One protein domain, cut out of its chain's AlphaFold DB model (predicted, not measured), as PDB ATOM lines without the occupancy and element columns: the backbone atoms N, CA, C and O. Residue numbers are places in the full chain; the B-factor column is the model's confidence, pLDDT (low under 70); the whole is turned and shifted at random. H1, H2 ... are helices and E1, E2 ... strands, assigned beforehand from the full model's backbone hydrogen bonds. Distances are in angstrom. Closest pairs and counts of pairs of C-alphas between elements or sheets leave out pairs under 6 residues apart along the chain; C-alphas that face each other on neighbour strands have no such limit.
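AT A GLANCE: This is residues 257 to 414 of the 414 residues of an uncharacterized protein of Mycobacteroides sp. CBMA 271 (UniProt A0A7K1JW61). A short two-stranded hairpin, E1 and E2, packs on the linked end of a long helical hairpin, H4 and H5, while H3 folds alongside H4 on its way back along the body. H1 and H2 sit toward opposite ends of this elongated body, joined by a long stretch, residues 272 to 294; the unnamed tail, residues 387 to 414, gathers at the H2 end. The printed part has 158 residues with five named helices and two named strands, in the order H1 H2 E1 E2 H3 H4 H5; the sheet, order E1 - E2, is antiparallel. The class is mostly helix, though under half of the residues are in named elements. The whole is compact, with a radius of gyration of the C-alphas of 16.3 A, and spans 49 by 32 by 26 A.

IN THESE COORDINATES: Strand E1 is residues 312 to 314 and E2 is residues 320 to 322. H4, residues 343 to 362, is 28.6 A long, and H5, residues 367 to 386, is 28.0 A long, ending with C-alpha 386 at (120.904, 103.078, 140.161). H3, residues 324 to 334, is 15.2 A long. H1, residues 265 to 271, begins with C-alpha 265 at (144.274, 110.363, 114.374) and is 9.9 A long. H2, residues 295 to 301, is also 9.9 A long.

HOW THE PARTS SIT: E1 and E2 form a hairpin at 172 degrees, with N 313 and O 321 2.9 A apart and N 321 and O 313 2.8 A apart, within hydrogen-bond range. The closest C-alphas of E2 and H4 are those of Ala 321 and Gln 357, 5.4 A apart; those of E1 and H5 are Phe 313 and Cys 372, 5.9 A apart. H4 is the hub, touching H1, H3 and H5. H4 and H5 form a helical hairpin at a shallow tilt of 16 degrees, opposite ways, closest at the C-alphas of Phe 362 and Tyr 369, 5.2 A. H3 and H4 form another, also at 16 degrees, closest at the C-alphas of Ser 326 and Ala 350, 5.4 A. H1 touches residues 357 to 361 of H4 alone, at a steep tilt of 42 degrees; the C-alphas of Ala 271 and Ala 360 are closest, at 4.9 A. H2 touches H3 at a steep tilt of 59 degrees, closest at the C-alphas of Arg 301 and Ala 331, 4.9 A. The helix packing is part aligned, part crossed: 2 of 4 touching pairs are at a shallow tilt. H1 and H2 are apart. In H1, H2, H3, H4 and H5 every O i to N i+4 pair is within hydrogen-bond range.

THE WHOLE: The two C-alphas farthest apart are those of Pro 259 and Gly 292, 49.7 A. The printed part has no cut. The link from H1 to H2, 23 residues, is long. The mean pLDDT of the printed part is 92.6, and no printed residue is under 70.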
ATOM      1  N   GLY A 257     130.824 105.293 109.099       91.88
ATOM      2  CA  GLY A 257     131.726 105.173 110.237       91.88
ATOM      3  C   GLY A 257     133.194 105.304 109.846       91.88
ATOM      4  O   GLY A 257     133.565 105.499 108.687       91.88
ATOM      5  N   LEU A 258     134.049 105.207 110.858       94.94
ATOM      6  CA  LEU A 258     135.490 105.140 110.670       94.94
ATOM      7  C   LEU A 258     135.867 103.828 109.961       94.94
ATOM      8  O   LEU A 258     135.184 102.816 110.148       94.94
ATOM      9  N   PRO A 259     136.969 103.810 109.188       93.00
ATOM     10  CA  PRO A 259     137.497 102.569 108.631       93.00
ATOM     11  C   PRO A 259     138.022 101.645 109.741       93.00
ATOM     12  O   PRO A 259     138.293 102.093 110.861       93.00
ATOM     13  N   GLU A 260     138.210 100.361 109.419       91.81
ATOM     14  CA  GLU A 260     138.851  99.388 110.317       91.81
ATOM     15  C   GLU A 260     140.176  99.941 110.877       91.81
ATOM     16  O   GLU A 260     140.937 100.629 110.188       91.81
ATOM     17  N   GLY A 261     140.434  99.699 112.163       89.75
ATOM     18  CA  GLY A 261     141.544 100.303 112.903       89.75
ATOM     19  C   GLY A 261     141.322 101.760 113.336       89.75
ATOM     20  O   GLY A 261     142.237 102.372 113.880       89.75
ATOM     21  N   GLY A 262     140.139 102.340 113.095       89.00
ATOM     22  CA  GLY A 262     139.776 103.707 113.499       89.00
ATOM     23  C   GLY A 262     140.238 104.801 112.535       89.00
ATOM     24  O   GLY A 262     139.835 105.953 112.676       89.00
ATOM     25  N   GLY A 263     141.059 104.467 111.541       90.19
ATOM     26  CA  GLY A 263     141.635 105.446 110.620       90.19
ATOM     27  C   GLY A 263     142.685 106.360 111.273       90.19
ATOM     28  O   GLY A 263     143.158 106.079 112.377       90.19
ATOM     29  N   PRO A 264     143.096 107.441 110.588       92.25
ATOM     30  CA  PRO A 264     144.113 108.366 111.089       92.25
ATOM     31  C   PRO A 264     143.628 109.142 112.325       92.25
ATOM     32  O   PRO A 264     142.425 109.278 112.562       92.25
ATOM     33  N   ALA A 265     144.564 109.691 113.104       89.69
ATOM     34  CA  ALA A 265     144.274 110.363 114.374       89.69
ATOM     35  C   ALA A 265     143.282 111.533 114.230       89.69
ATOM     36  O   ALA A 265     142.464 111.779 115.116       89.69
ATOM     37  N   GLU A 266     143.313 112.239 113.103       90.06
ATOM     38  CA  GLU A 266     142.402 113.339 112.795       90.06
ATOM     39  C   GLU A 266     140.958 112.852 112.624       90.06
ATOM     40  O   GLU A 266     140.036 113.515 113.097       90.06
ATOM     41  N   ALA A 267     140.760 111.685 112.002       87.12
ATOM     42  CA  ALA A 267     139.441 111.085 111.821       87.12
ATOM     43  C   ALA A 267     138.880 110.575 113.155       87.12
ATOM     44  O   ALA A 267     137.734 110.863 113.492       87.12
ATOM     45  N   GLN A 268     139.716 109.916 113.963       88.25
ATOM     46  CA  GLN A 268     139.347 109.488 115.316       88.25
ATOM     47  C   GLN A 268     138.941 110.680 116.190       88.25
ATOM     48  O   GLN A 268     137.927 110.636 116.883       88.25
ATOM     49  N   LYS A 269     139.697 111.780 116.113       88.81
ATOM     50  CA  LYS A 269     139.370 113.020 116.820       88.81
ATOM     51  C   LYS A 269     138.071 113.647 116.311       88.81
ATOM     52  O   LYS A 269     137.291 114.136 117.119       88.81
ATOM     53  N   ALA A 270     137.829 113.642 115.001       86.88
ATOM     54  CA  ALA A 270     136.592 114.164 114.419       86.88
ATOM     55  C   ALA A 270     135.357 113.340 114.820       86.88
ATOM     56  O   ALA A 270     134.276 113.905 114.980       86.88
ATOM     57  N   ALA A 271     135.518 112.031 115.029       87.25
ATOM     58  CA  ALA A 271     134.448 111.156 115.499       87.25
ATOM     59  C   ALA A 271     134.090 111.375 116.981       87.25
ATOM     60  O   ALA A 271     132.979 111.046 117.383       87.25
ATOM     61  N   GLN A 272     134.973 111.985 117.782       87.62
ATOM     62  CA  GLN A 272     134.693 112.360 119.174       87.62
ATOM     63  C   GLN A 272     133.829 113.627 119.250       87.62
ATOM     64  O   GLN A 272     134.283 114.702 119.643       87.62
ATOM     65  N   ILE A 273     132.557 113.494 118.883       88.56
ATOM     66  CA  ILE A 273     131.624 114.627 118.779       88.56
ATOM     67  C   ILE A 273     131.260 115.181 120.161       88.56
ATOM     68  O   ILE A 273     131.132 116.393 120.344       88.56
ATOM     69  N   ILE A 274     131.109 114.303 121.153       90.62
ATOM     70  CA  ILE A 274     130.813 114.690 122.532       90.62
ATOM     71  C   ILE A 274     132.119 114.746 123.313       90.62
ATOM     72  O   ILE A 274     132.559 113.749 123.875       90.62
ATOM     73  N   GLY A 275     132.730 115.929 123.352       86.31
ATOM     74  CA  GLY A 275     133.922 116.170 124.161       86.31
ATOM     75  C   GLY A 275     133.622 116.240 125.660       86.31
ATOM     76  O   GLY A 275     132.504 116.599 126.073       86.31
ATOM     77  N   ALA A 276     134.644 115.951 126.466       86.19
ATOM     78  CA  ALA A 276     134.580 116.057 127.916       86.19
ATOM     79  C   ALA A 276     134.183 117.486 128.351       86.19
ATOM     80  O   ALA A 276     134.694 118.467 127.796       86.19
ATOM     81  N   PRO A 277     133.259 117.632 129.313       89.00
ATOM     82  CA  PRO A 277     132.942 118.927 129.903       89.00
ATOM     83  C   PRO A 277     134.181 119.523 130.585       89.00
ATOM     84  O   PRO A 277     134.758 118.918 131.485       89.00
ATOM     85  N   GLY A 278     134.597 120.715 130.149       87.88
ATOM     86  CA  GLY A 278     135.853 121.333 130.595       87.88
ATOM     87  C   GLY A 278     135.889 121.737 132.074       87.88
ATOM     88  O   GLY A 278     136.963 121.981 132.613       87.88
ATOM     89  N   ASP A 279     134.731 121.814 132.725       90.19
ATOM     90  CA  ASP A 279     134.559 122.181 134.130       90.19
ATOM     91  C   ASP A 279     134.085 121.021 135.016       90.19
ATOM     92  O   ASP A 279     133.804 121.227 136.200       90.19
ATOM     93  N   TYR A 280     134.032 119.797 134.483       92.94
ATOM     94  CA  TYR A 280     133.770 118.615 135.294       92.94
ATOM     95  C   TYR A 280     134.920 118.340 136.256       92.94
ATOM     96  O   TYR A 280     136.093 118.314 135.878       92.94
ATOM     97  N   VAL A 281     134.569 118.102 137.517       92.88
ATOM     98  CA  VAL A 281     135.530 117.757 138.561       92.88
ATOM     99  C   VAL A 281     135.509 116.250 138.748       92.88
ATOM    100  O   VAL A 281     134.522 115.691 139.220       92.88
ATOM    101  N   SER A 282     136.614 115.608 138.387       93.88
ATOM    102  CA  SER A 282     136.873 114.210 138.708       93.88
ATOM    103  C   SER A 282     137.557 114.131 140.072       93.88
ATOM    104  O   SER A 282     138.678 114.611 140.231       93.88
ATOM    105  N   ASP A 283     136.890 113.529 141.051       94.38
ATOM    106  CA  ASP A 283     137.369 113.394 142.427       94.38
ATOM    107  C   ASP A 283     136.901 112.064 143.048       94.38
ATOM    108  O   ASP A 283     136.079 112.044 143.973       94.38
ATOM    109  N   PRO A 284     137.437 110.923 142.576       92.69
ATOM    110  CA  PRO A 284     137.074 109.609 143.104       92.69
ATOM    111  C   PRO A 284     137.466 109.430 144.580       92.69
ATOM    112  O   PRO A 284     136.915 108.575 145.269       92.69
ATOM    113  N   SER A 285     138.408 110.239 145.079       92.50
ATOM    114  CA  SER A 285     138.835 110.230 146.480       92.50
ATOM    115  C   SER A 285     137.914 111.009 147.423       92.50
ATOM    116  O   SER A 285     138.002 110.834 148.637       92.50
ATOM    117  N   GLY A 286     137.045 111.876 146.892       93.12
ATOM    118  CA  GLY A 286     136.232 112.783 147.699       93.12
ATOM    119  C   GLY A 286     137.032 113.894 148.385       93.12
ATOM    120  O   GLY A 286     136.560 114.437 149.386       93.12
ATOM    121  N   ALA A 287     138.230 114.217 147.893       93.75
ATOM    122  CA  ALA A 287     139.131 115.205 148.483       93.75
ATOM    123  C   ALA A 287     138.543 116.625 148.489       93.75
ATOM    124  O   ALA A 287     138.844 117.406 149.390       93.75
ATOM    125  N   TYR A 288     137.695 116.950 147.512       93.31
ATOM    126  CA  TYR A 288     137.042 118.253 147.361       93.31
ATOM    127  C   TYR A 288     135.569 118.236 147.779       93.31
ATOM    128  O   TYR A 288     134.861 119.226 147.589       93.31
ATOM    129  N   ARG A 289     135.095 117.128 148.364       94.19
ATOM    130  CA  ARG A 289     133.709 117.005 148.814       94.19
ATOM    131  C   ARG A 289     133.421 118.004 149.943       94.19
ATOM    132  O   ARG A 289     134.050 117.910 151.000       94.19
ATOM    133  N   PRO A 290     132.423 118.891 149.790       91.06
ATOM    134  CA  PRO A 290     132.027 119.802 150.857       91.06
ATOM    135  C   PRO A 290     131.500 119.069 152.095       91.06
ATOM    136  O   PRO A 290     130.900 117.993 152.009       91.06
ATOM    137  N   ALA A 291     131.668 119.688 153.263       88.56
ATOM    138  CA  ALA A 291     131.090 119.176 154.499       88.56
ATOM    139  C   ALA A 291     129.553 119.122 154.400       88.56
ATOM    140  O   ALA A 291     128.917 120.065 153.939       88.56
ATOM    141  N   GLY A 292     128.954 118.013 154.842       87.38
ATOM    142  CA  GLY A 292     127.499 117.817 154.817       87.38
ATOM    143  C   GLY A 292     126.934 117.262 153.506       87.38
ATOM    144  O   GLY A 292     125.758 116.911 153.468       87.38
ATOM    145  N   VAL A 293     127.752 117.112 152.459       91.12
ATOM    146  CA  VAL A 293     127.350 116.409 151.235       91.12
ATOM    147  C   VAL A 293     127.430 114.893 151.438       91.12
ATOM    148  O   VAL A 293     128.439 114.362 151.921       91.12
ATOM    149  N   ASP A 294     126.376 114.187 151.020       92.50
ATOM    150  CA  ASP A 294     126.322 112.725 151.048       92.50
ATOM    151  C   ASP A 294     127.500 112.118 150.243       92.50
ATOM    152  O   ASP A 294     127.659 112.429 149.058       92.50
ATOM    153  N   PRO A 295     128.350 111.263 150.857       93.25
ATOM    154  CA  PRO A 295     129.473 110.616 150.169       93.25
ATOM    155  C   PRO A 295     129.059 109.790 148.949       93.25
ATOM    156  O   PRO A 295     129.784 109.755 147.955       93.25
ATOM    157  N   VAL A 296     127.924 109.098 149.026       93.81
ATOM    158  CA  VAL A 296     127.419 108.238 147.957       93.81
ATOM    159  C   VAL A 296     126.983 109.100 146.784       93.81
ATOM    160  O   VAL A 296     127.432 108.863 145.667       93.81
ATOM    161  N   LEU A 297     126.196 110.151 147.031       94.25
ATOM    162  CA  LEU A 297     125.796 111.081 145.973       94.25
ATOM    163  C   LEU A 297     127.020 111.742 145.326       94.25
ATOM    164  O   LEU A 297     127.148 111.718 144.107       94.25
ATOM    165  N   TYR A 298     127.949 112.268 146.129       95.50
ATOM    166  CA  TYR A 298     129.151 112.928 145.614       95.50
ATOM    167  C   TYR A 298     130.013 111.988 144.766       95.50
ATOM    168  O   TYR A 298     130.395 112.334 143.650       95.50
ATOM    169  N   SER A 299     130.288 110.777 145.259       94.50
ATOM    170  CA  SER A 299     131.082 109.795 144.508       94.50
ATOM    171  C   SER A 299     130.409 109.371 143.201       94.50
ATOM    172  O   SER A 299     131.110 109.108 142.225       94.50
ATOM    173  N   GLN A 300     129.071 109.366 143.139       95.06
ATOM    174  CA  GLN A 300     128.363 109.117 141.885       95.06
ATOM    175  C   GLN A 300     128.530 110.257 140.866       95.06
ATOM    176  O   GLN A 300     128.461 110.022 139.661       95.06
ATOM    177  N   ARG A 301     128.718 111.494 141.337       94.88
ATOM    178  CA  ARG A 301     128.778 112.706 140.505       94.88
ATOM    179  C   ARG A 301     130.172 113.108 140.064       94.88
ATOM    180  O   ARG A 301     130.300 113.803 139.067       94.88
ATOM    181  N   HIS A 302     131.194 112.655 140.779       94.81
ATOM    182  CA  HIS A 302     132.588 113.034 140.544       94.81
ATOM    183  C   HIS A 302     133.482 111.827 140.241       94.81
ATOM    184  O   HIS A 302     134.678 111.833 140.529       94.81
ATOM    185  N   ALA A 303     132.904 110.778 139.654       94.69
ATOM    186  CA  ALA A 303     133.643 109.604 139.206       94.69
ATOM    187  C   ALA A 303     134.536 109.917 137.989       94.69
ATOM    188  O   ALA A 303     134.201 110.736 137.134       94.69
ATOM    189  N   ASP A 304     135.648 109.199 137.867       93.75
ATOM    190  CA  ASP A 304     136.554 109.217 136.708       93.75
ATOM    191  C   ASP A 304     136.189 108.154 135.651       93.75
ATOM    192  O   ASP A 304     136.934 107.905 134.702       93.75
ATOM    193  N   ARG A 305     135.028 107.515 135.819       95.62
ATOM    194  CA  ARG A 305     134.521 106.426 134.983       95.62
ATOM    195  C   ARG A 305     133.001 106.459 134.866       95.62
ATOM    196  O   ARG A 305     132.313 106.997 135.734       95.62
ATOM    197  N   CYS A 306     132.472 105.793 133.849       96.56
ATOM    198  CA  CYS A 306     131.063 105.444 133.780       96.56
ATOM    199  C   CYS A 306     130.726 104.433 134.885       96.56
ATOM    200  O   CYS A 306     131.282 103.341 134.952       96.56
ATOM    201  N   LEU A 307     129.794 104.778 135.770       95.69
ATOM    202  CA  LEU A 307     129.380 103.879 136.858       95.69
ATOM    203  C   LEU A 307     128.556 102.692 136.359       95.69
ATOM    204  O   LEU A 307     128.531 101.640 136.989       95.69
ATOM    205  N   SER A 308     127.911 102.872 135.212       93.69
ATOM    206  CA  SER A 308     127.069 101.886 134.549       93.69
ATOM    207  C   SER A 308     127.837 100.822 133.761       93.69
ATOM    208  O   SER A 308     127.210  99.879 133.285       93.69
ATOM    209  N   GLY A 309     129.158 100.949 133.588       94.19
ATOM    210  CA  GLY A 309     129.917 100.002 132.775       94.19
ATOM    211  C   GLY A 309     131.205 100.581 132.184       94.19
ATOM    212  O   GLY A 309     131.818 101.454 132.796       94.19
ATOM    213  N   PRO A 310     131.656 100.083 131.020       96.69
ATOM    214  CA  PRO A 310     132.904 100.528 130.413       96.69
ATOM    215  C   PRO A 310     132.844 102.003 129.983       96.69
ATOM    216  O   PRO A 310     131.782 102.548 129.704       96.69
ATOM    217  N   ASN A 311     134.010 102.645 129.906       97.12
ATOM    218  CA  ASN A 311     134.131 104.031 129.435       97.12
ATOM    219  C   ASN A 311     134.038 104.156 127.911       97.12
ATOM    220  O   ASN A 311     133.954 105.263 127.398       97.12
ATOM    221  N   GLU A 312     134.098 103.046 127.185       96.38
ATOM    222  CA  GLU A 312     134.061 103.010 125.730       96.38
ATOM    223  C   GLU A 312     133.466 101.680 125.260       96.38
ATOM    224  O   GLU A 312     133.512 100.673 125.975       96.38
ATOM    225  N   PHE A 313     132.954 101.662 124.035       97.62
ATOM    226  CA  PHE A 313     132.715 100.433 123.292       97.62
ATOM    227  C   PHE A 313     133.811 100.266 122.242       97.62
ATOM    228  O   PHE A 313     134.009 101.155 121.415       97.62
ATOM    229  N   ARG A 314     134.488  99.116 122.252       96.62
ATOM    230  CA  ARG A 314     135.557  98.787 121.308       96.62
ATOM    231  C   ARG A 314     135.180  97.561 120.485       96.62
ATOM    232  O   ARG A 314     134.894  96.507 121.052       96.62
ATOM    233  N   SER A 315     135.200  97.703 119.166       96.50
ATOM    234  CA  SER A 315     134.975  96.608 118.221       96.50
ATOM    235  C   SER A 315     136.229  95.748 118.054       96.50
ATOM    236  O   SER A 315     137.347  96.137 118.407       96.50
ATOM    237  N   ALA A 316     136.051  94.558 117.477       95.12
ATOM    238  CA  ALA A 316     137.150  93.628 117.216       95.12
ATOM    239  C   ALA A 316     138.180  94.177 116.210       95.12
ATOM    240  O   ALA A 316     139.353  93.814 116.271       95.12
ATOM    241  N   ASP A 317     137.752  95.067 115.314       92.81
ATOM    242  CA  ASP A 317     138.595  95.707 114.299       92.81
ATOM    243  C   ASP A 317     139.363  96.943 114.811       92.81
ATOM    244  O   ASP A 317     140.042  97.617 114.039       92.81
ATOM    245  N   GLY A 318     139.269  97.258 116.108       92.44
ATOM    246  CA  GLY A 318     140.034  98.326 116.748       92.44
ATOM    247  C   GLY A 318     139.399  99.718 116.709       92.44
ATOM    248  O   GLY A 318     139.998 100.653 117.244       92.44
ATOM    249  N   ARG A 319     138.198  99.886 116.141       95.94
ATOM    250  CA  ARG A 319     137.418 101.127 116.297       95.94
ATOM    251  C   ARG A 319     136.885 101.247 117.733       95.94
ATOM    252  O   ARG A 319     136.598 100.245 118.388       95.94
ATOM    253  N   SER A 320     136.773 102.474 118.248       95.56
ATOM    254  CA  SER A 320     136.321 102.715 119.626       95.56
ATOM    255  C   SER A 320     135.431 103.947 119.745       95.56
ATOM    256  O   SER A 320     135.816 105.024 119.291       95.56
ATOM    257  N   ALA A 321     134.264 103.794 120.375       96.62
ATOM    258  CA  ALA A 321     133.339 104.873 120.714       96.62
ATOM    259  C   ALA A 321     133.442 105.229 122.202       96.62
ATOM    260  O   ALA A 321     133.259 104.378 123.068       96.62
ATOM    261  N   GLU A 322     133.723 106.500 122.487       95.44
ATOM    262  CA  GLU A 322     133.990 107.045 123.824       95.44
ATOM    263  C   GLU A 322     132.678 107.416 124.548       95.44
ATOM    264  O   GLU A 322     131.856 108.154 124.002       95.44
ATOM    265  N   PHE A 323     132.471 106.938 125.776       97.50
ATOM    266  CA  PHE A 323     131.259 107.170 126.576       97.50
ATOM    267  C   PHE A 323     131.486 107.957 127.872       97.50
ATOM    268  O   PHE A 323     130.525 108.532 128.391       97.50
ATOM    269  N   LEU A 324     132.711 108.046 128.390       96.56
ATOM    270  CA  LEU A 324     133.048 108.775 129.614       96.56
ATOM    271  C   LEU A 324     132.577 110.224 129.555       96.56
ATOM    272  O   LEU A 324     131.940 110.686 130.498       96.56
ATOM    273  N   SER A 325     132.805 110.925 128.445       95.31
ATOM    274  CA  SER A 325     132.366 112.319 128.293       95.31
ATOM    275  C   SER A 325     130.844 112.453 128.411       95.31
ATOM    276  O   SER A 325     130.333 113.427 128.968       95.31
ATOM    277  N   SER A 326     130.105 111.449 127.935       95.81
ATOM    278  CA  SER A 326     128.646 111.381 128.066       95.81
ATOM    279  C   SER A 326     128.221 111.118 129.514       95.81
ATOM    280  O   SER A 326     127.314 111.789 130.006       95.81
ATOM    281  N   CYS A 327     128.909 110.216 130.221       96.94
ATOM    282  CA  CYS A 327     128.690 109.936 131.646       96.94
ATOM    283  C   CYS A 327     128.995 111.157 132.534       96.94
ATOM    284  O   CYS A 327     128.236 111.469 133.449       96.94
ATOM    285  N   GLN A 328     130.060 111.904 132.242       95.94
ATOM    286  CA  GLN A 328     130.411 113.129 132.971       95.94
ATOM    287  C   GLN A 328     129.357 114.225 132.767       95.94
ATOM    288  O   GLN A 328     128.914 114.861 133.722       95.94
ATOM    289  N   ARG A 329     128.873 114.408 131.529       95.06
ATOM    290  CA  ARG A 329     127.756 115.326 131.238       95.06
ATOM    291  C   ARG A 329     126.466 114.904 131.935       95.06
ATOM    292  O   ARG A 329     125.727 115.765 132.403       95.06
ATOM    293  N   GLN A 330     126.200 113.601 132.029       95.88
ATOM    294  CA  GLN A 330     125.062 113.068 132.779       95.88
ATOM    295  C   GLN A 330     125.162 113.431 134.261       95.88
ATOM    296  O   GLN A 330     124.195 113.944 134.814       95.88
ATOM    297  N   ALA A 331     126.324 113.225 134.885       95.81
ATOM    298  CA  ALA A 331     126.560 113.604 136.275       95.81
ATOM    299  C   ALA A 331     126.308 115.104 136.501       95.81
ATOM    300  O   ALA A 331     125.480 115.461 137.337       95.81
ATOM    301  N   MET A 332     126.891 115.968 135.664       94.31
ATOM    302  CA  MET A 332     126.661 117.416 135.741       94.31
ATOM    303  C   MET A 332     125.198 117.810 135.530       94.31
ATOM    304  O   MET A 332     124.718 118.760 136.144       94.31
ATOM    305  N   CYS A 333     124.479 117.117 134.648       94.81
ATOM    306  CA  CYS A 333     123.049 117.340 134.460       94.81
ATOM    307  C   CYS A 333     122.266 116.971 135.726       94.81
ATOM    308  O   CYS A 333     121.364 117.698 136.145       94.81
ATOM    309  N   LEU A 334     122.624 115.856 136.365       95.81
ATOM    310  CA  LEU A 334     121.954 115.387 137.570       95.81
ATOM    311  C   LEU A 334     122.177 116.328 138.767       95.81
ATOM    312  O   LEU A 334     121.269 116.456 139.589       95.81
ATOM    313  N   ASP A 335     123.306 117.036 138.834       94.75
ATOM    314  CA  ASP A 335     123.630 118.016 139.889       94.75
ATOM    315  C   ASP A 335     122.647 119.188 139.987       94.75
ATOM    316  O   ASP A 335     122.534 119.824 141.033       94.75
ATOM    317  N   VAL A 336     121.905 119.477 138.916       92.62
ATOM    318  CA  VAL A 336     120.915 120.566 138.877       92.62
ATOM    319  C   VAL A 336     119.466 120.071 138.955       92.62
ATOM    320  O   VAL A 336     118.521 120.867 138.875       92.62
ATOM    321  N   THR A 337     119.263 118.769 139.174       92.69
ATOM    322  CA  THR A 337     117.932 118.177 139.387       92.69
ATOM    323  C   THR A 337     117.408 118.424 140.811       92.69
ATOM    324  O   THR A 337     118.189 118.470 141.759       92.69
ATOM    325  N   PRO A 338     116.084 118.577 141.015       90.56
ATOM    326  CA  PRO A 338     115.033 118.734 140.006       90.56
ATOM    327  C   PRO A 338     114.852 120.195 139.544       90.56
ATOM    328  O   PRO A 338     113.912 120.503 138.819       90.56
ATOM    329  N   SER A 339     115.696 121.121 140.013       87.25
ATOM    330  CA  SER A 339     115.456 122.567 139.885       87.25
ATOM    331  C   SER A 339     115.486 123.095 138.448       87.25
ATOM    332  O   SER A 339     114.729 124.008 138.128       87.25
ATOM    333  N   GLN A 340     116.344 122.533 137.590       88.06
ATOM    334  CA  GLN A 340     116.508 122.974 136.198       88.06
ATOM    335  C   GLN A 340     116.091 121.909 135.175       88.06
ATOM    336  O   GLN A 340     115.817 122.231 134.024       88.06
ATOM    337  N   THR A 341     116.062 120.641 135.582       91.56
ATOM    338  CA  THR A 341     115.798 119.483 134.721       91.56
ATOM    339  C   THR A 341     115.370 118.285 135.571       91.56
ATOM    340  O   THR A 341     115.391 118.359 136.802       91.56
ATOM    341  N   THR A 342     115.001 117.171 134.941       92.00
ATOM    342  CA  THR A 342     114.634 115.923 135.622       92.00
ATOM    343  C   THR A 342     115.687 114.839 135.415       92.00
ATOM    344  O   THR A 342     116.480 114.873 134.474       92.00
ATOM    345  N   VAL A 343     115.691 113.851 136.314       92.44
ATOM    346  CA  VAL A 343     116.587 112.684 136.226       92.44
ATOM    347  C   VAL A 343     116.400 111.955 134.894       92.44
ATOM    348  O   VAL A 343     117.372 111.565 134.251       92.44
ATOM    349  N   ASP A 344     115.150 111.825 134.450       91.56
ATOM    350  CA  ASP A 344     114.808 111.154 133.201       91.56
ATOM    351  C   ASP A 344     115.347 111.907 131.976       91.56
ATOM    352  O   ASP A 344     115.931 111.281 131.092       91.56
ATOM    353  N   VAL A 345     115.264 113.241 131.959       93.75
ATOM    354  CA  VAL A 345     115.887 114.063 130.911       93.75
ATOM    355  C   VAL A 345     117.406 113.880 130.885       93.75
ATOM    356  O   VAL A 345     117.972 113.703 129.806       93.75
ATOM    357  N   CYS A 346     118.078 113.873 132.040       94.94
ATOM    358  CA  CYS A 346     119.529 113.667 132.094       94.94
ATOM    359  C   CYS A 346     119.946 112.291 131.564       94.94
ATOM    360  O   CYS A 346     120.899 112.191 130.791       94.94
ATOM    361  N   ASN A 347     119.210 111.240 131.928       94.94
ATOM    362  CA  ASN A 347     119.457 109.884 131.435       94.94
ATOM    363  C   ASN A 347     119.226 109.782 129.921       94.94
ATOM    364  O   ASN A 347     120.002 109.142 129.214       94.94
ATOM    365  N   ASN A 348     118.194 110.453 129.408       94.31
ATOM    366  CA  ASN A 348     117.887 110.448 127.984       94.31
ATOM    367  C   ASN A 348     118.935 111.210 127.156       94.31
ATOM    368  O   ASN A 348     119.354 110.742 126.097       94.31
ATOM    369  N   GLN A 349     119.426 112.343 127.663       94.19
ATOM    370  CA  GLN A 349     120.520 113.078 127.022       94.19
ATOM    371  C   GLN A 349     121.842 112.297 127.060       94.19
ATOM    372  O   GLN A 349     122.598 112.337 126.090       94.19
ATOM    373  N   ALA A 350     122.117 111.555 128.137       95.25
ATOM    374  CA  ALA A 350     123.294 110.691 128.222       95.25
ATOM    375  C   ALA A 350     123.282 109.613 127.129       95.25
ATOM    376  O   ALA A 350     124.269 109.458 126.411       95.25
ATOM    377  N   PHE A 351     122.139 108.941 126.939       95.94
ATOM    378  CA  PHE A 351     121.942 108.004 125.832       95.94
ATOM    379  C   PHE A 351     122.157 108.663 124.474       95.94
ATOM    380  O   PHE A 351     122.874 108.123 123.635       95.94
ATOM    381  N   ALA A 352     121.545 109.831 124.251       95.31
ATOM    382  CA  ALA A 352     121.675 110.554 122.994       95.31
ATOM    383  C   ALA A 352     123.152 110.838 122.677       95.31
ATOM    384  O   ALA A 352     123.616 110.505 121.587       95.31
ATOM    385  N   ASN A 353     123.909 111.335 123.656       95.31
ATOM    386  CA  ASN A 353     125.337 111.612 123.523       95.31
ATOM    387  C   ASN A 353     126.167 110.349 123.218       95.31
ATOM    388  O   ASN A 353     127.004 110.372 122.319       95.31
ATOM    389  N   MET A 354     125.904 109.231 123.903       96.44
ATOM    390  CA  MET A 354     126.571 107.952 123.615       96.44
ATOM    391  C   MET A 354     126.213 107.426 122.220       96.44
ATOM    392  O   MET A 354     127.078 106.963 121.483       96.44
ATOM    393  N   SER A 355     124.945 107.537 121.819       95.44
ATOM    394  CA  SER A 355     124.483 107.069 120.510       95.44
ATOM    395  C   SER A 355     125.117 107.843 119.353       95.44
ATOM    396  O   SER A 355     125.449 107.251 118.334       95.44
ATOM    397  N   VAL A 356     125.361 109.143 119.541       93.69
ATOM    398  CA  VAL A 356     126.084 109.987 118.583       93.69
ATOM    399  C   VAL A 356     127.511 109.480 118.385       93.69
ATOM    400  O   VAL A 356     127.975 109.423 117.251       93.69
ATOM    401  N   GLN A 357     128.186 109.068 119.461       95.06
ATOM    402  CA  GLN A 357     129.528 108.478 119.390       95.06
ATOM    403  C   GLN A 357     129.505 107.130 118.659       95.06
ATOM    404  O   GLN A 357     130.361 106.877 117.814       95.06
ATOM    405  N   CYS A 358     128.486 106.296 118.902       96.06
ATOM    406  CA  CYS A 358     128.290 105.063 118.138       96.06
ATOM    407  C   CYS A 358     128.131 105.345 116.641       96.06
ATOM    408  O   CYS A 358     128.808 104.719 115.830       96.06
ATOM    409  N   THR A 359     127.291 106.313 116.264       94.50
ATOM    410  CA  THR A 359     127.092 106.650 114.850       94.50
ATOM    411  C   THR A 359     128.340 107.249 114.207       94.50
ATOM    412  O   THR A 359     128.673 106.913 113.071       94.50
ATOM    413  N   ALA A 360     129.082 108.079 114.938       93.94
ATOM    414  CA  ALA A 360     130.324 108.665 114.449       93.94
ATOM    415  C   ALA A 360     131.396 107.612 114.157       93.94
ATOM    416  O   ALA A 360     132.127 107.734 113.179       93.94
ATOM    417  N   VAL A 361     131.468 106.556 114.963       96.12
ATOM    418  CA  VAL A 361     132.508 105.533 114.833       96.12
ATOM    419  C   VAL A 361     132.094 104.391 113.904       96.12
ATOM    420  O   VAL A 361     132.925 103.919 113.129       96.12
ATOM    421  N   PHE A 362     130.830 103.966 113.941       95.06
ATOM    422  CA  PHE A 362     130.363 102.741 113.279       95.06
ATOM    423  C   PHE A 362     129.358 102.969 112.143       95.06
ATOM    424  O   PHE A 362     128.896 102.000 111.551       95.06
ATOM    425  N   GLY A 363     128.991 104.220 111.852       91.88
ATOM    426  CA  GLY A 363     127.871 104.512 110.959       91.88
ATOM    427  C   GLY A 363     126.534 104.205 111.640       91.88
ATOM    428  O   GLY A 363     126.458 104.119 112.861       91.88
ATOM    429  N   GLN A 364     125.449 104.065 110.878       87.31
ATOM    430  CA  GLN A 364     124.093 103.909 111.441       87.31
ATOM    431  C   GLN A 364     123.480 102.513 111.255       87.31
ATOM    432  O   GLN A 364     122.282 102.313 111.459       87.31
ATOM    433  N   THR A 365     124.274 101.539 110.818       86.31
ATOM    434  CA  THR A 365     123.796 100.185 110.528       86.31
ATOM    435  C   THR A 365     124.882  99.160 110.799       86.31
ATOM    436  O   THR A 365     126.063  99.459 110.646       86.31
ATOM    437  N   GLY A 366     124.480  97.925 111.085       88.75
ATOM    438  CA  GLY A 366     125.390  96.787 111.175       88.75
ATOM    439  C   GLY A 366     125.723  96.383 112.612       88.75
ATOM    440  O   GLY A 366     125.370  97.081 113.563       88.75
ATOM    441  N   PRO A 367     126.407  95.239 112.777       93.19
ATOM    442  CA  PRO A 367     126.544  94.577 114.071       93.19
ATOM    443  C   PRO A 367     127.327  95.398 115.100       93.19
ATOM    444  O   PRO A 367     126.956  95.391 116.270       93.19
ATOM    445  N   ASP A 368     128.370  96.128 114.693       95.75
ATOM    446  CA  ASP A 368     129.144  96.960 115.625       95.75
ATOM    447  C   ASP A 368     128.349  98.180 116.102       95.75
ATOM    448  O   ASP A 368     128.390  98.518 117.285       95.75
ATOM    449  N   TYR A 369     127.580  98.812 115.208       94.00
ATOM    450  CA  TYR A 369     126.659  99.888 115.576       94.00
ATOM    451  C   TYR A 369     125.588  99.383 116.550       94.00
ATOM    452  O   TYR A 369     125.390  99.982 117.610       94.00
ATOM    453  N   ASP A 370     124.952  98.250 116.238       94.06
ATOM    454  CA  ASP A 370     123.912  97.648 117.076       94.06
ATOM    455  C   ASP A 370     124.464  97.247 118.455       94.06
ATOM    456  O   ASP A 370     123.827  97.494 119.482       94.06
ATOM    457  N   ALA A 371     125.674  96.680 118.506       97.06
ATOM    458  CA  ALA A 371     126.350  96.329 119.752       97.06
ATOM    459  C   ALA A 371     126.719  97.575 120.572       97.06
ATOM    460  O   ALA A 371     126.458  97.613 121.778       97.06
ATOM    461  N   CYS A 372     127.256  98.616 119.930       97.94
ATOM    462  CA  CYS A 372     127.563  99.893 120.570       97.94
ATOM    463  C   CYS A 372     126.306 100.528 121.180       97.94
ATOM    464  O   CYS A 372     126.307 100.916 122.353       97.94
ATOM    465  N   LEU A 373     125.202 100.570 120.425       95.88
ATOM    466  CA  LEU A 373     123.917 101.044 120.932       95.88
ATOM    467  C   LEU A 373     123.362 100.164 122.045       95.88
ATOM    468  O   LEU A 373     122.771 100.693 122.984       95.88
ATOM    469  N   GLY A 374     123.556  98.848 121.974       95.62
ATOM    470  CA  GLY A 374     123.201  97.923 123.045       95.62
ATOM    471  C   GLY A 374     123.895  98.282 124.360       95.62
ATOM    472  O   GLY A 374     123.234  98.374 125.397       95.62
ATOM    473  N   VAL A 375     125.199  98.578 124.313       97.81
ATOM    474  CA  VAL A 375     125.967  99.033 125.483       97.81
ATOM    475  C   VAL A 375     125.475 100.401 125.966       97.81
ATOM    476  O   VAL A 375     125.146 100.536 127.143       97.81
ATOM    477  N   ALA A 376     125.324 101.391 125.081       97.12
ATOM    478  CA  ALA A 376     124.800 102.721 125.427       97.12
ATOM    479  C   ALA A 376     123.388 102.667 126.053       97.12
ATOM    480  O   ALA A 376     123.071 103.363 127.026       97.12
ATOM    481  N   ASN A 377     122.523 101.802 125.524       95.69
ATOM    482  CA  ASN A 377     121.196 101.552 126.068       95.69
ATOM    483  C   ASN A 377     121.275 100.878 127.445       95.69
ATOM    484  O   ASN A 377     120.544 101.269 128.356       95.69
ATOM    485  N   GLY A 378     122.204  99.934 127.626       96.00
ATOM    486  CA  GLY A 378     122.524  99.328 128.919       96.00
ATOM    487  C   GLY A 378     122.964 100.362 129.959       96.00
ATOM    488  O   GLY A 378     122.457 100.345 131.082       96.00
ATOM    489  N   HIS A 379     123.801 101.333 129.571       97.31
ATOM    490  CA  HIS A 379     124.172 102.447 130.447       97.31
ATOM    491  C   HIS A 379     122.953 103.240 130.921       97.31
ATOM    492  O   HIS A 379     122.866 103.616 132.091       97.31
ATOM    493  N   SER A 380     121.995 103.465 130.026       94.56
ATOM    494  CA  SER A 380     120.785 104.244 130.300       94.56
ATOM    495  C   SER A 380     119.800 103.487 131.187       94.56
ATOM    496  O   SER A 380     119.273 104.058 132.142       94.56
ATOM    497  N   ALA A 381     119.596 102.196 130.910       93.88
ATOM    498  CA  ALA A 381     118.774 101.307 131.724       93.88
ATOM    499  C   ALA A 381     119.316 101.220 133.156       93.88
ATOM    500  O   ALA A 381     118.594 101.516 134.105       93.88
ATOM    501  N   TRP A 382     120.617 100.946 133.305       95.88
ATOM    502  CA  TRP A 382     121.265 100.909 134.614       95.88
ATOM    503  C   TRP A 382     121.159 102.254 135.338       95.88
ATOM    504  O   TRP A 382     120.833 102.298 136.522       95.88
ATOM    505  N   SER A 383     121.389 103.366 134.631       94.75
ATOM    506  CA  SER A 383     121.356 104.703 135.235       94.75
ATOM    507  C   SER A 383     119.992 105.049 135.818       94.75
ATOM    508  O   SER A 383     119.922 105.615 136.904       94.75
ATOM    509  N   LYS A 384     118.907 104.676 135.130       90.81
ATOM    510  CA  LYS A 384     117.534 104.912 135.600       90.81
ATOM    511  C   LYS A 384     117.195 104.158 136.883       90.81
ATOM    512  O   LYS A 384     116.326 104.606 137.626       90.81
ATOM    513  N   GLU A 385     117.867 103.043 137.140       91.50
ATOM    514  CA  GLU A 385     117.646 102.207 138.321       91.50
ATOM    515  C   GLU A 385     118.596 102.544 139.480       91.50
ATOM    516  O   GLU A 385     118.226 102.360 140.638       91.50
ATOM    517  N   ASN A 386     119.807 103.035 139.186       93.62
ATOM    518  CA  ASN A 386     120.904 103.078 140.161       93.62
ATOM    519  C   ASN A 386     121.461 104.480 140.448       93.62
ATOM    520  O   ASN A 386     122.050 104.688 141.515       93.62
ATOM    521  N   LEU A 387     121.318 105.443 139.528       92.38
ATOM    522  CA  LEU A 387     121.803 106.799 139.780       92.38
ATOM    523  C   LEU A 387     120.808 107.570 140.635       92.38
ATOM    524  O   LEU A 387     119.618 107.664 140.336       92.38
ATOM    525  N   LEU A 388     121.334 108.180 141.691       90.50
ATOM    526  CA  LEU A 388     120.565 109.085 142.525       90.50
ATOM    527  C   LEU A 388     120.261 110.356 141.734       90.50
ATOM    528  O   LEU A 388     121.103 110.819 140.969       90.50
ATOM    529  N   GLY A 389     119.082 110.939 141.932       87.50
ATOM    530  CA  GLY A 389     118.824 112.344 141.615       87.50
ATOM    531  C   GLY A 389     119.187 113.241 142.798       87.50
ATOM    532  O   GLY A 389     119.532 112.750 143.871       87.50
ATOM    533  N   GLY A 390     119.058 114.551 142.620       88.56
ATOM    534  CA  GLY A 390     119.216 115.521 143.699       88.56
ATOM    535  C   GLY A 390     120.311 116.534 143.424       88.56
ATOM    536  O   GLY A 390     121.307 116.240 142.761       88.56
ATOM    537  N   TRP A 391     120.080 117.732 143.953       91.31
ATOM    538  CA  TRP A 391     120.955 118.867 143.739       91.31
ATOM    539  C   TRP A 391     122.284 118.667 144.465       91.31
ATOM    540  O   TRP A 391     122.310 118.286 145.637       91.31
ATOM    541  N   LEU A 392     123.373 118.981 143.776       92.88
ATOM    542  CA  LEU A 392     124.723 118.982 144.319       92.88
ATOM    543  C   LEU A 392     125.438 120.212 143.772       92.88
ATOM    544  O   LEU A 392     125.454 120.398 142.567       92.88
ATOM    545  N   CYS A 393     126.014 121.066 144.616       91.12
ATOM    546  CA  CYS A 393     126.822 122.190 144.134       91.12
ATOM    547  C   CYS A 393     128.097 121.705 143.429       91.12
ATOM    548  O   CYS A 393     128.638 120.653 143.759       91.12
ATOM    549  N   GLN A 394     128.622 122.511 142.504       91.19
ATOM    550  CA  GLN A 394     129.890 122.223 141.839       91.19
ATOM    551  C   GLN A 394     131.047 122.372 142.848       91.19
ATOM    552  O   GLN A 394     131.240 123.474 143.380       91.19
ATOM    553  N   PRO A 395     131.846 121.328 143.120       91.62
ATOM    554  CA  PRO A 395     132.999 121.455 144.003       91.62
ATOM    555  C   PRO A 395     134.067 122.370 143.390       91.62
ATOM    556  O   PRO A 395     134.189 122.505 142.169       91.62
ATOM    557  N   VAL A 396     134.858 123.003 144.256       90.19
ATOM    558  CA  VAL A 396     135.979 123.860 143.852       90.19
ATOM    559  C   VAL A 396     137.271 123.055 143.966       90.19
ATOM    560  O   VAL A 396     137.744 122.768 145.063       90.19
ATOM    561  N   ALA A 397     137.836 122.693 142.819       87.69
ATOM    562  CA  ALA A 397     139.136 122.046 142.689       87.69
ATOM    563  C   ALA A 397     140.227 123.091 142.357       87.69
ATOM    564  O   ALA A 397     139.904 124.215 141.964       87.69
ATOM    565  N   PRO A 398     141.531 122.757 142.455       86.31
ATOM    566  CA  PRO A 398     142.625 123.715 142.243       86.31
ATOM    567  C   PRO A 398     142.592 124.461 140.900       86.31
ATOM    568  O   PRO A 398     143.036 125.603 140.823       86.31
ATOM    569  N   ASN A 399     142.040 123.837 139.855       83.81
ATOM    570  CA  ASN A 399     141.945 124.413 138.510       83.81
ATOM    571  C   ASN A 399     140.561 125.020 138.204       83.81
ATOM    572  O   ASN A 399     140.298 125.415 137.068       83.81
ATOM    573  N   THR A 400     139.660 125.089 139.185       86.88
ATOM    574  CA  THR A 400     138.311 125.625 138.996       86.88
ATOM    575  C   THR A 400     138.355 127.141 138.823       86.88
ATOM    576  O   THR A 400     138.742 127.883 139.725       86.88
ATOM    577  N   ASN A 401     137.902 127.625 137.665       87.12
ATOM    578  CA  ASN A 401     137.787 129.055 137.406       87.12
ATOM    579  C   ASN A 401     136.442 129.603 137.904       87.12
ATOM    580  O   ASN A 401     135.480 129.705 137.150       87.12
ATOM    581  N   THR A 402     136.404 130.024 139.166       89.69
ATOM    582  CA  THR A 402     135.188 130.532 139.824       89.69
ATOM    583  C   THR A 402     134.699 131.895 139.319       89.69
ATOM    584  O   THR A 402     133.693 132.407 139.807       89.69
ATOM    585  N   ARG A 403     135.375 132.503 138.330       89.50
ATOM    586  CA  ARG A 403     134.925 133.752 137.685       89.50
ATOM    587  C   ARG A 403     133.751 133.541 136.729       89.50
ATOM    588  O   ARG A 403     133.057 134.504 136.419       89.50
ATOM    589  N   PHE A 404     133.554 132.316 136.250       88.62
ATOM    590  CA  PHE A 404     132.450 131.935 135.372       88.62
ATOM    591  C   PHE A 404     131.531 130.964 136.098       88.62
ATOM    592  O   PHE A 404     131.987 130.227 136.961       88.62
ATOM    593  N   LEU A 405     130.243 130.950 135.758       89.12
ATOM    594  CA  LEU A 405     129.359 129.902 136.259       89.12
ATOM    595  C   LEU A 405     129.743 128.544 135.642       89.12
ATOM    596  O   LEU A 405     130.190 128.518 134.491       89.12
ATOM    597  N   PRO A 406     129.533 127.434 136.371       90.50
ATOM    598  CA  PRO A 406     129.557 126.091 135.803       90.50
ATOM    599  C   PRO A 406     128.710 125.984 134.527       90.50
ATOM    600  O   PRO A 406     127.647 126.601 134.417       90.50
ATOM    601  N   SER A 407     129.153 125.168 133.574       88.94
ATOM    602  CA  SER A 407     128.536 124.993 132.253       88.94
ATOM    603  C   SER A 407     127.137 124.372 132.308       88.94
ATOM    604  O   SER A 407     126.339 124.560 131.392       88.94
ATOM    605  N   ASN A 408     126.803 123.695 133.408       88.19
ATOM    606  CA  ASN A 408     125.464 123.197 133.727       88.19
ATOM    607  C   ASN A 408     124.574 124.235 134.443       88.19
ATOM    608  O   ASN A 408     123.524 123.865 134.961       88.19
ATOM    609  N   ASN A 409     124.977 125.513 134.509       87.81
ATOM    610  CA  ASN A 409     124.296 126.586 135.251       87.81
ATOM    611  C   ASN A 409     124.120 126.295 136.752       87.81
ATOM    612  O   ASN A 409     123.201 126.812 137.398       87.81
ATOM    613  N   ASN A 410     124.981 125.456 137.321       91.75
ATOM    614  CA  ASN A 410     125.004 125.205 138.751       91.75
ATOM    615  C   ASN A 410     125.702 126.350 139.509       91.75
ATOM    616  O   ASN A 410     126.112 127.358 138.935       91.75
ATOM    617  N   ARG A 411     125.837 126.216 140.827       91.69
ATOM    618  CA  ARG A 411     126.616 127.115 141.682       91.69
ATOM    619  C   ARG A 411     127.790 126.360 142.279       91.69
ATOM    620  O   ARG A 411     127.662 125.176 142.580       91.69
ATOM    621  N   TYR A 412     128.901 127.058 142.491       91.56
ATOM    622  CA  TYR A 412     129.999 126.500 143.269       91.56
ATOM    623  C   TYR A 412     129.603 126.331 144.732       91.56
ATOM    624  O   TYR A 412     128.829 127.126 145.272       91.56
ATOM    625  N   CYS A 413     130.138 125.291 145.357       89.38
ATOM    626  CA  CYS A 413     130.004 125.076 146.788       89.38
ATOM    627  C   CYS A 413     130.661 126.229 147.561       89.38
ATOM    628  O   CYS A 413     131.761 126.660 147.209       89.38
ATOM    629  N   SER A 414     129.962 126.732 148.582       76.25
ATOM    630  CA  SER A 414     130.392 127.839 149.450       76.25
ATOM    631  C   SER A 414     131.017 127.361 150.747       76.25
ATOM    632  O   SER A 414     130.429 126.415 151.324       76.25
TER     633      SER A 414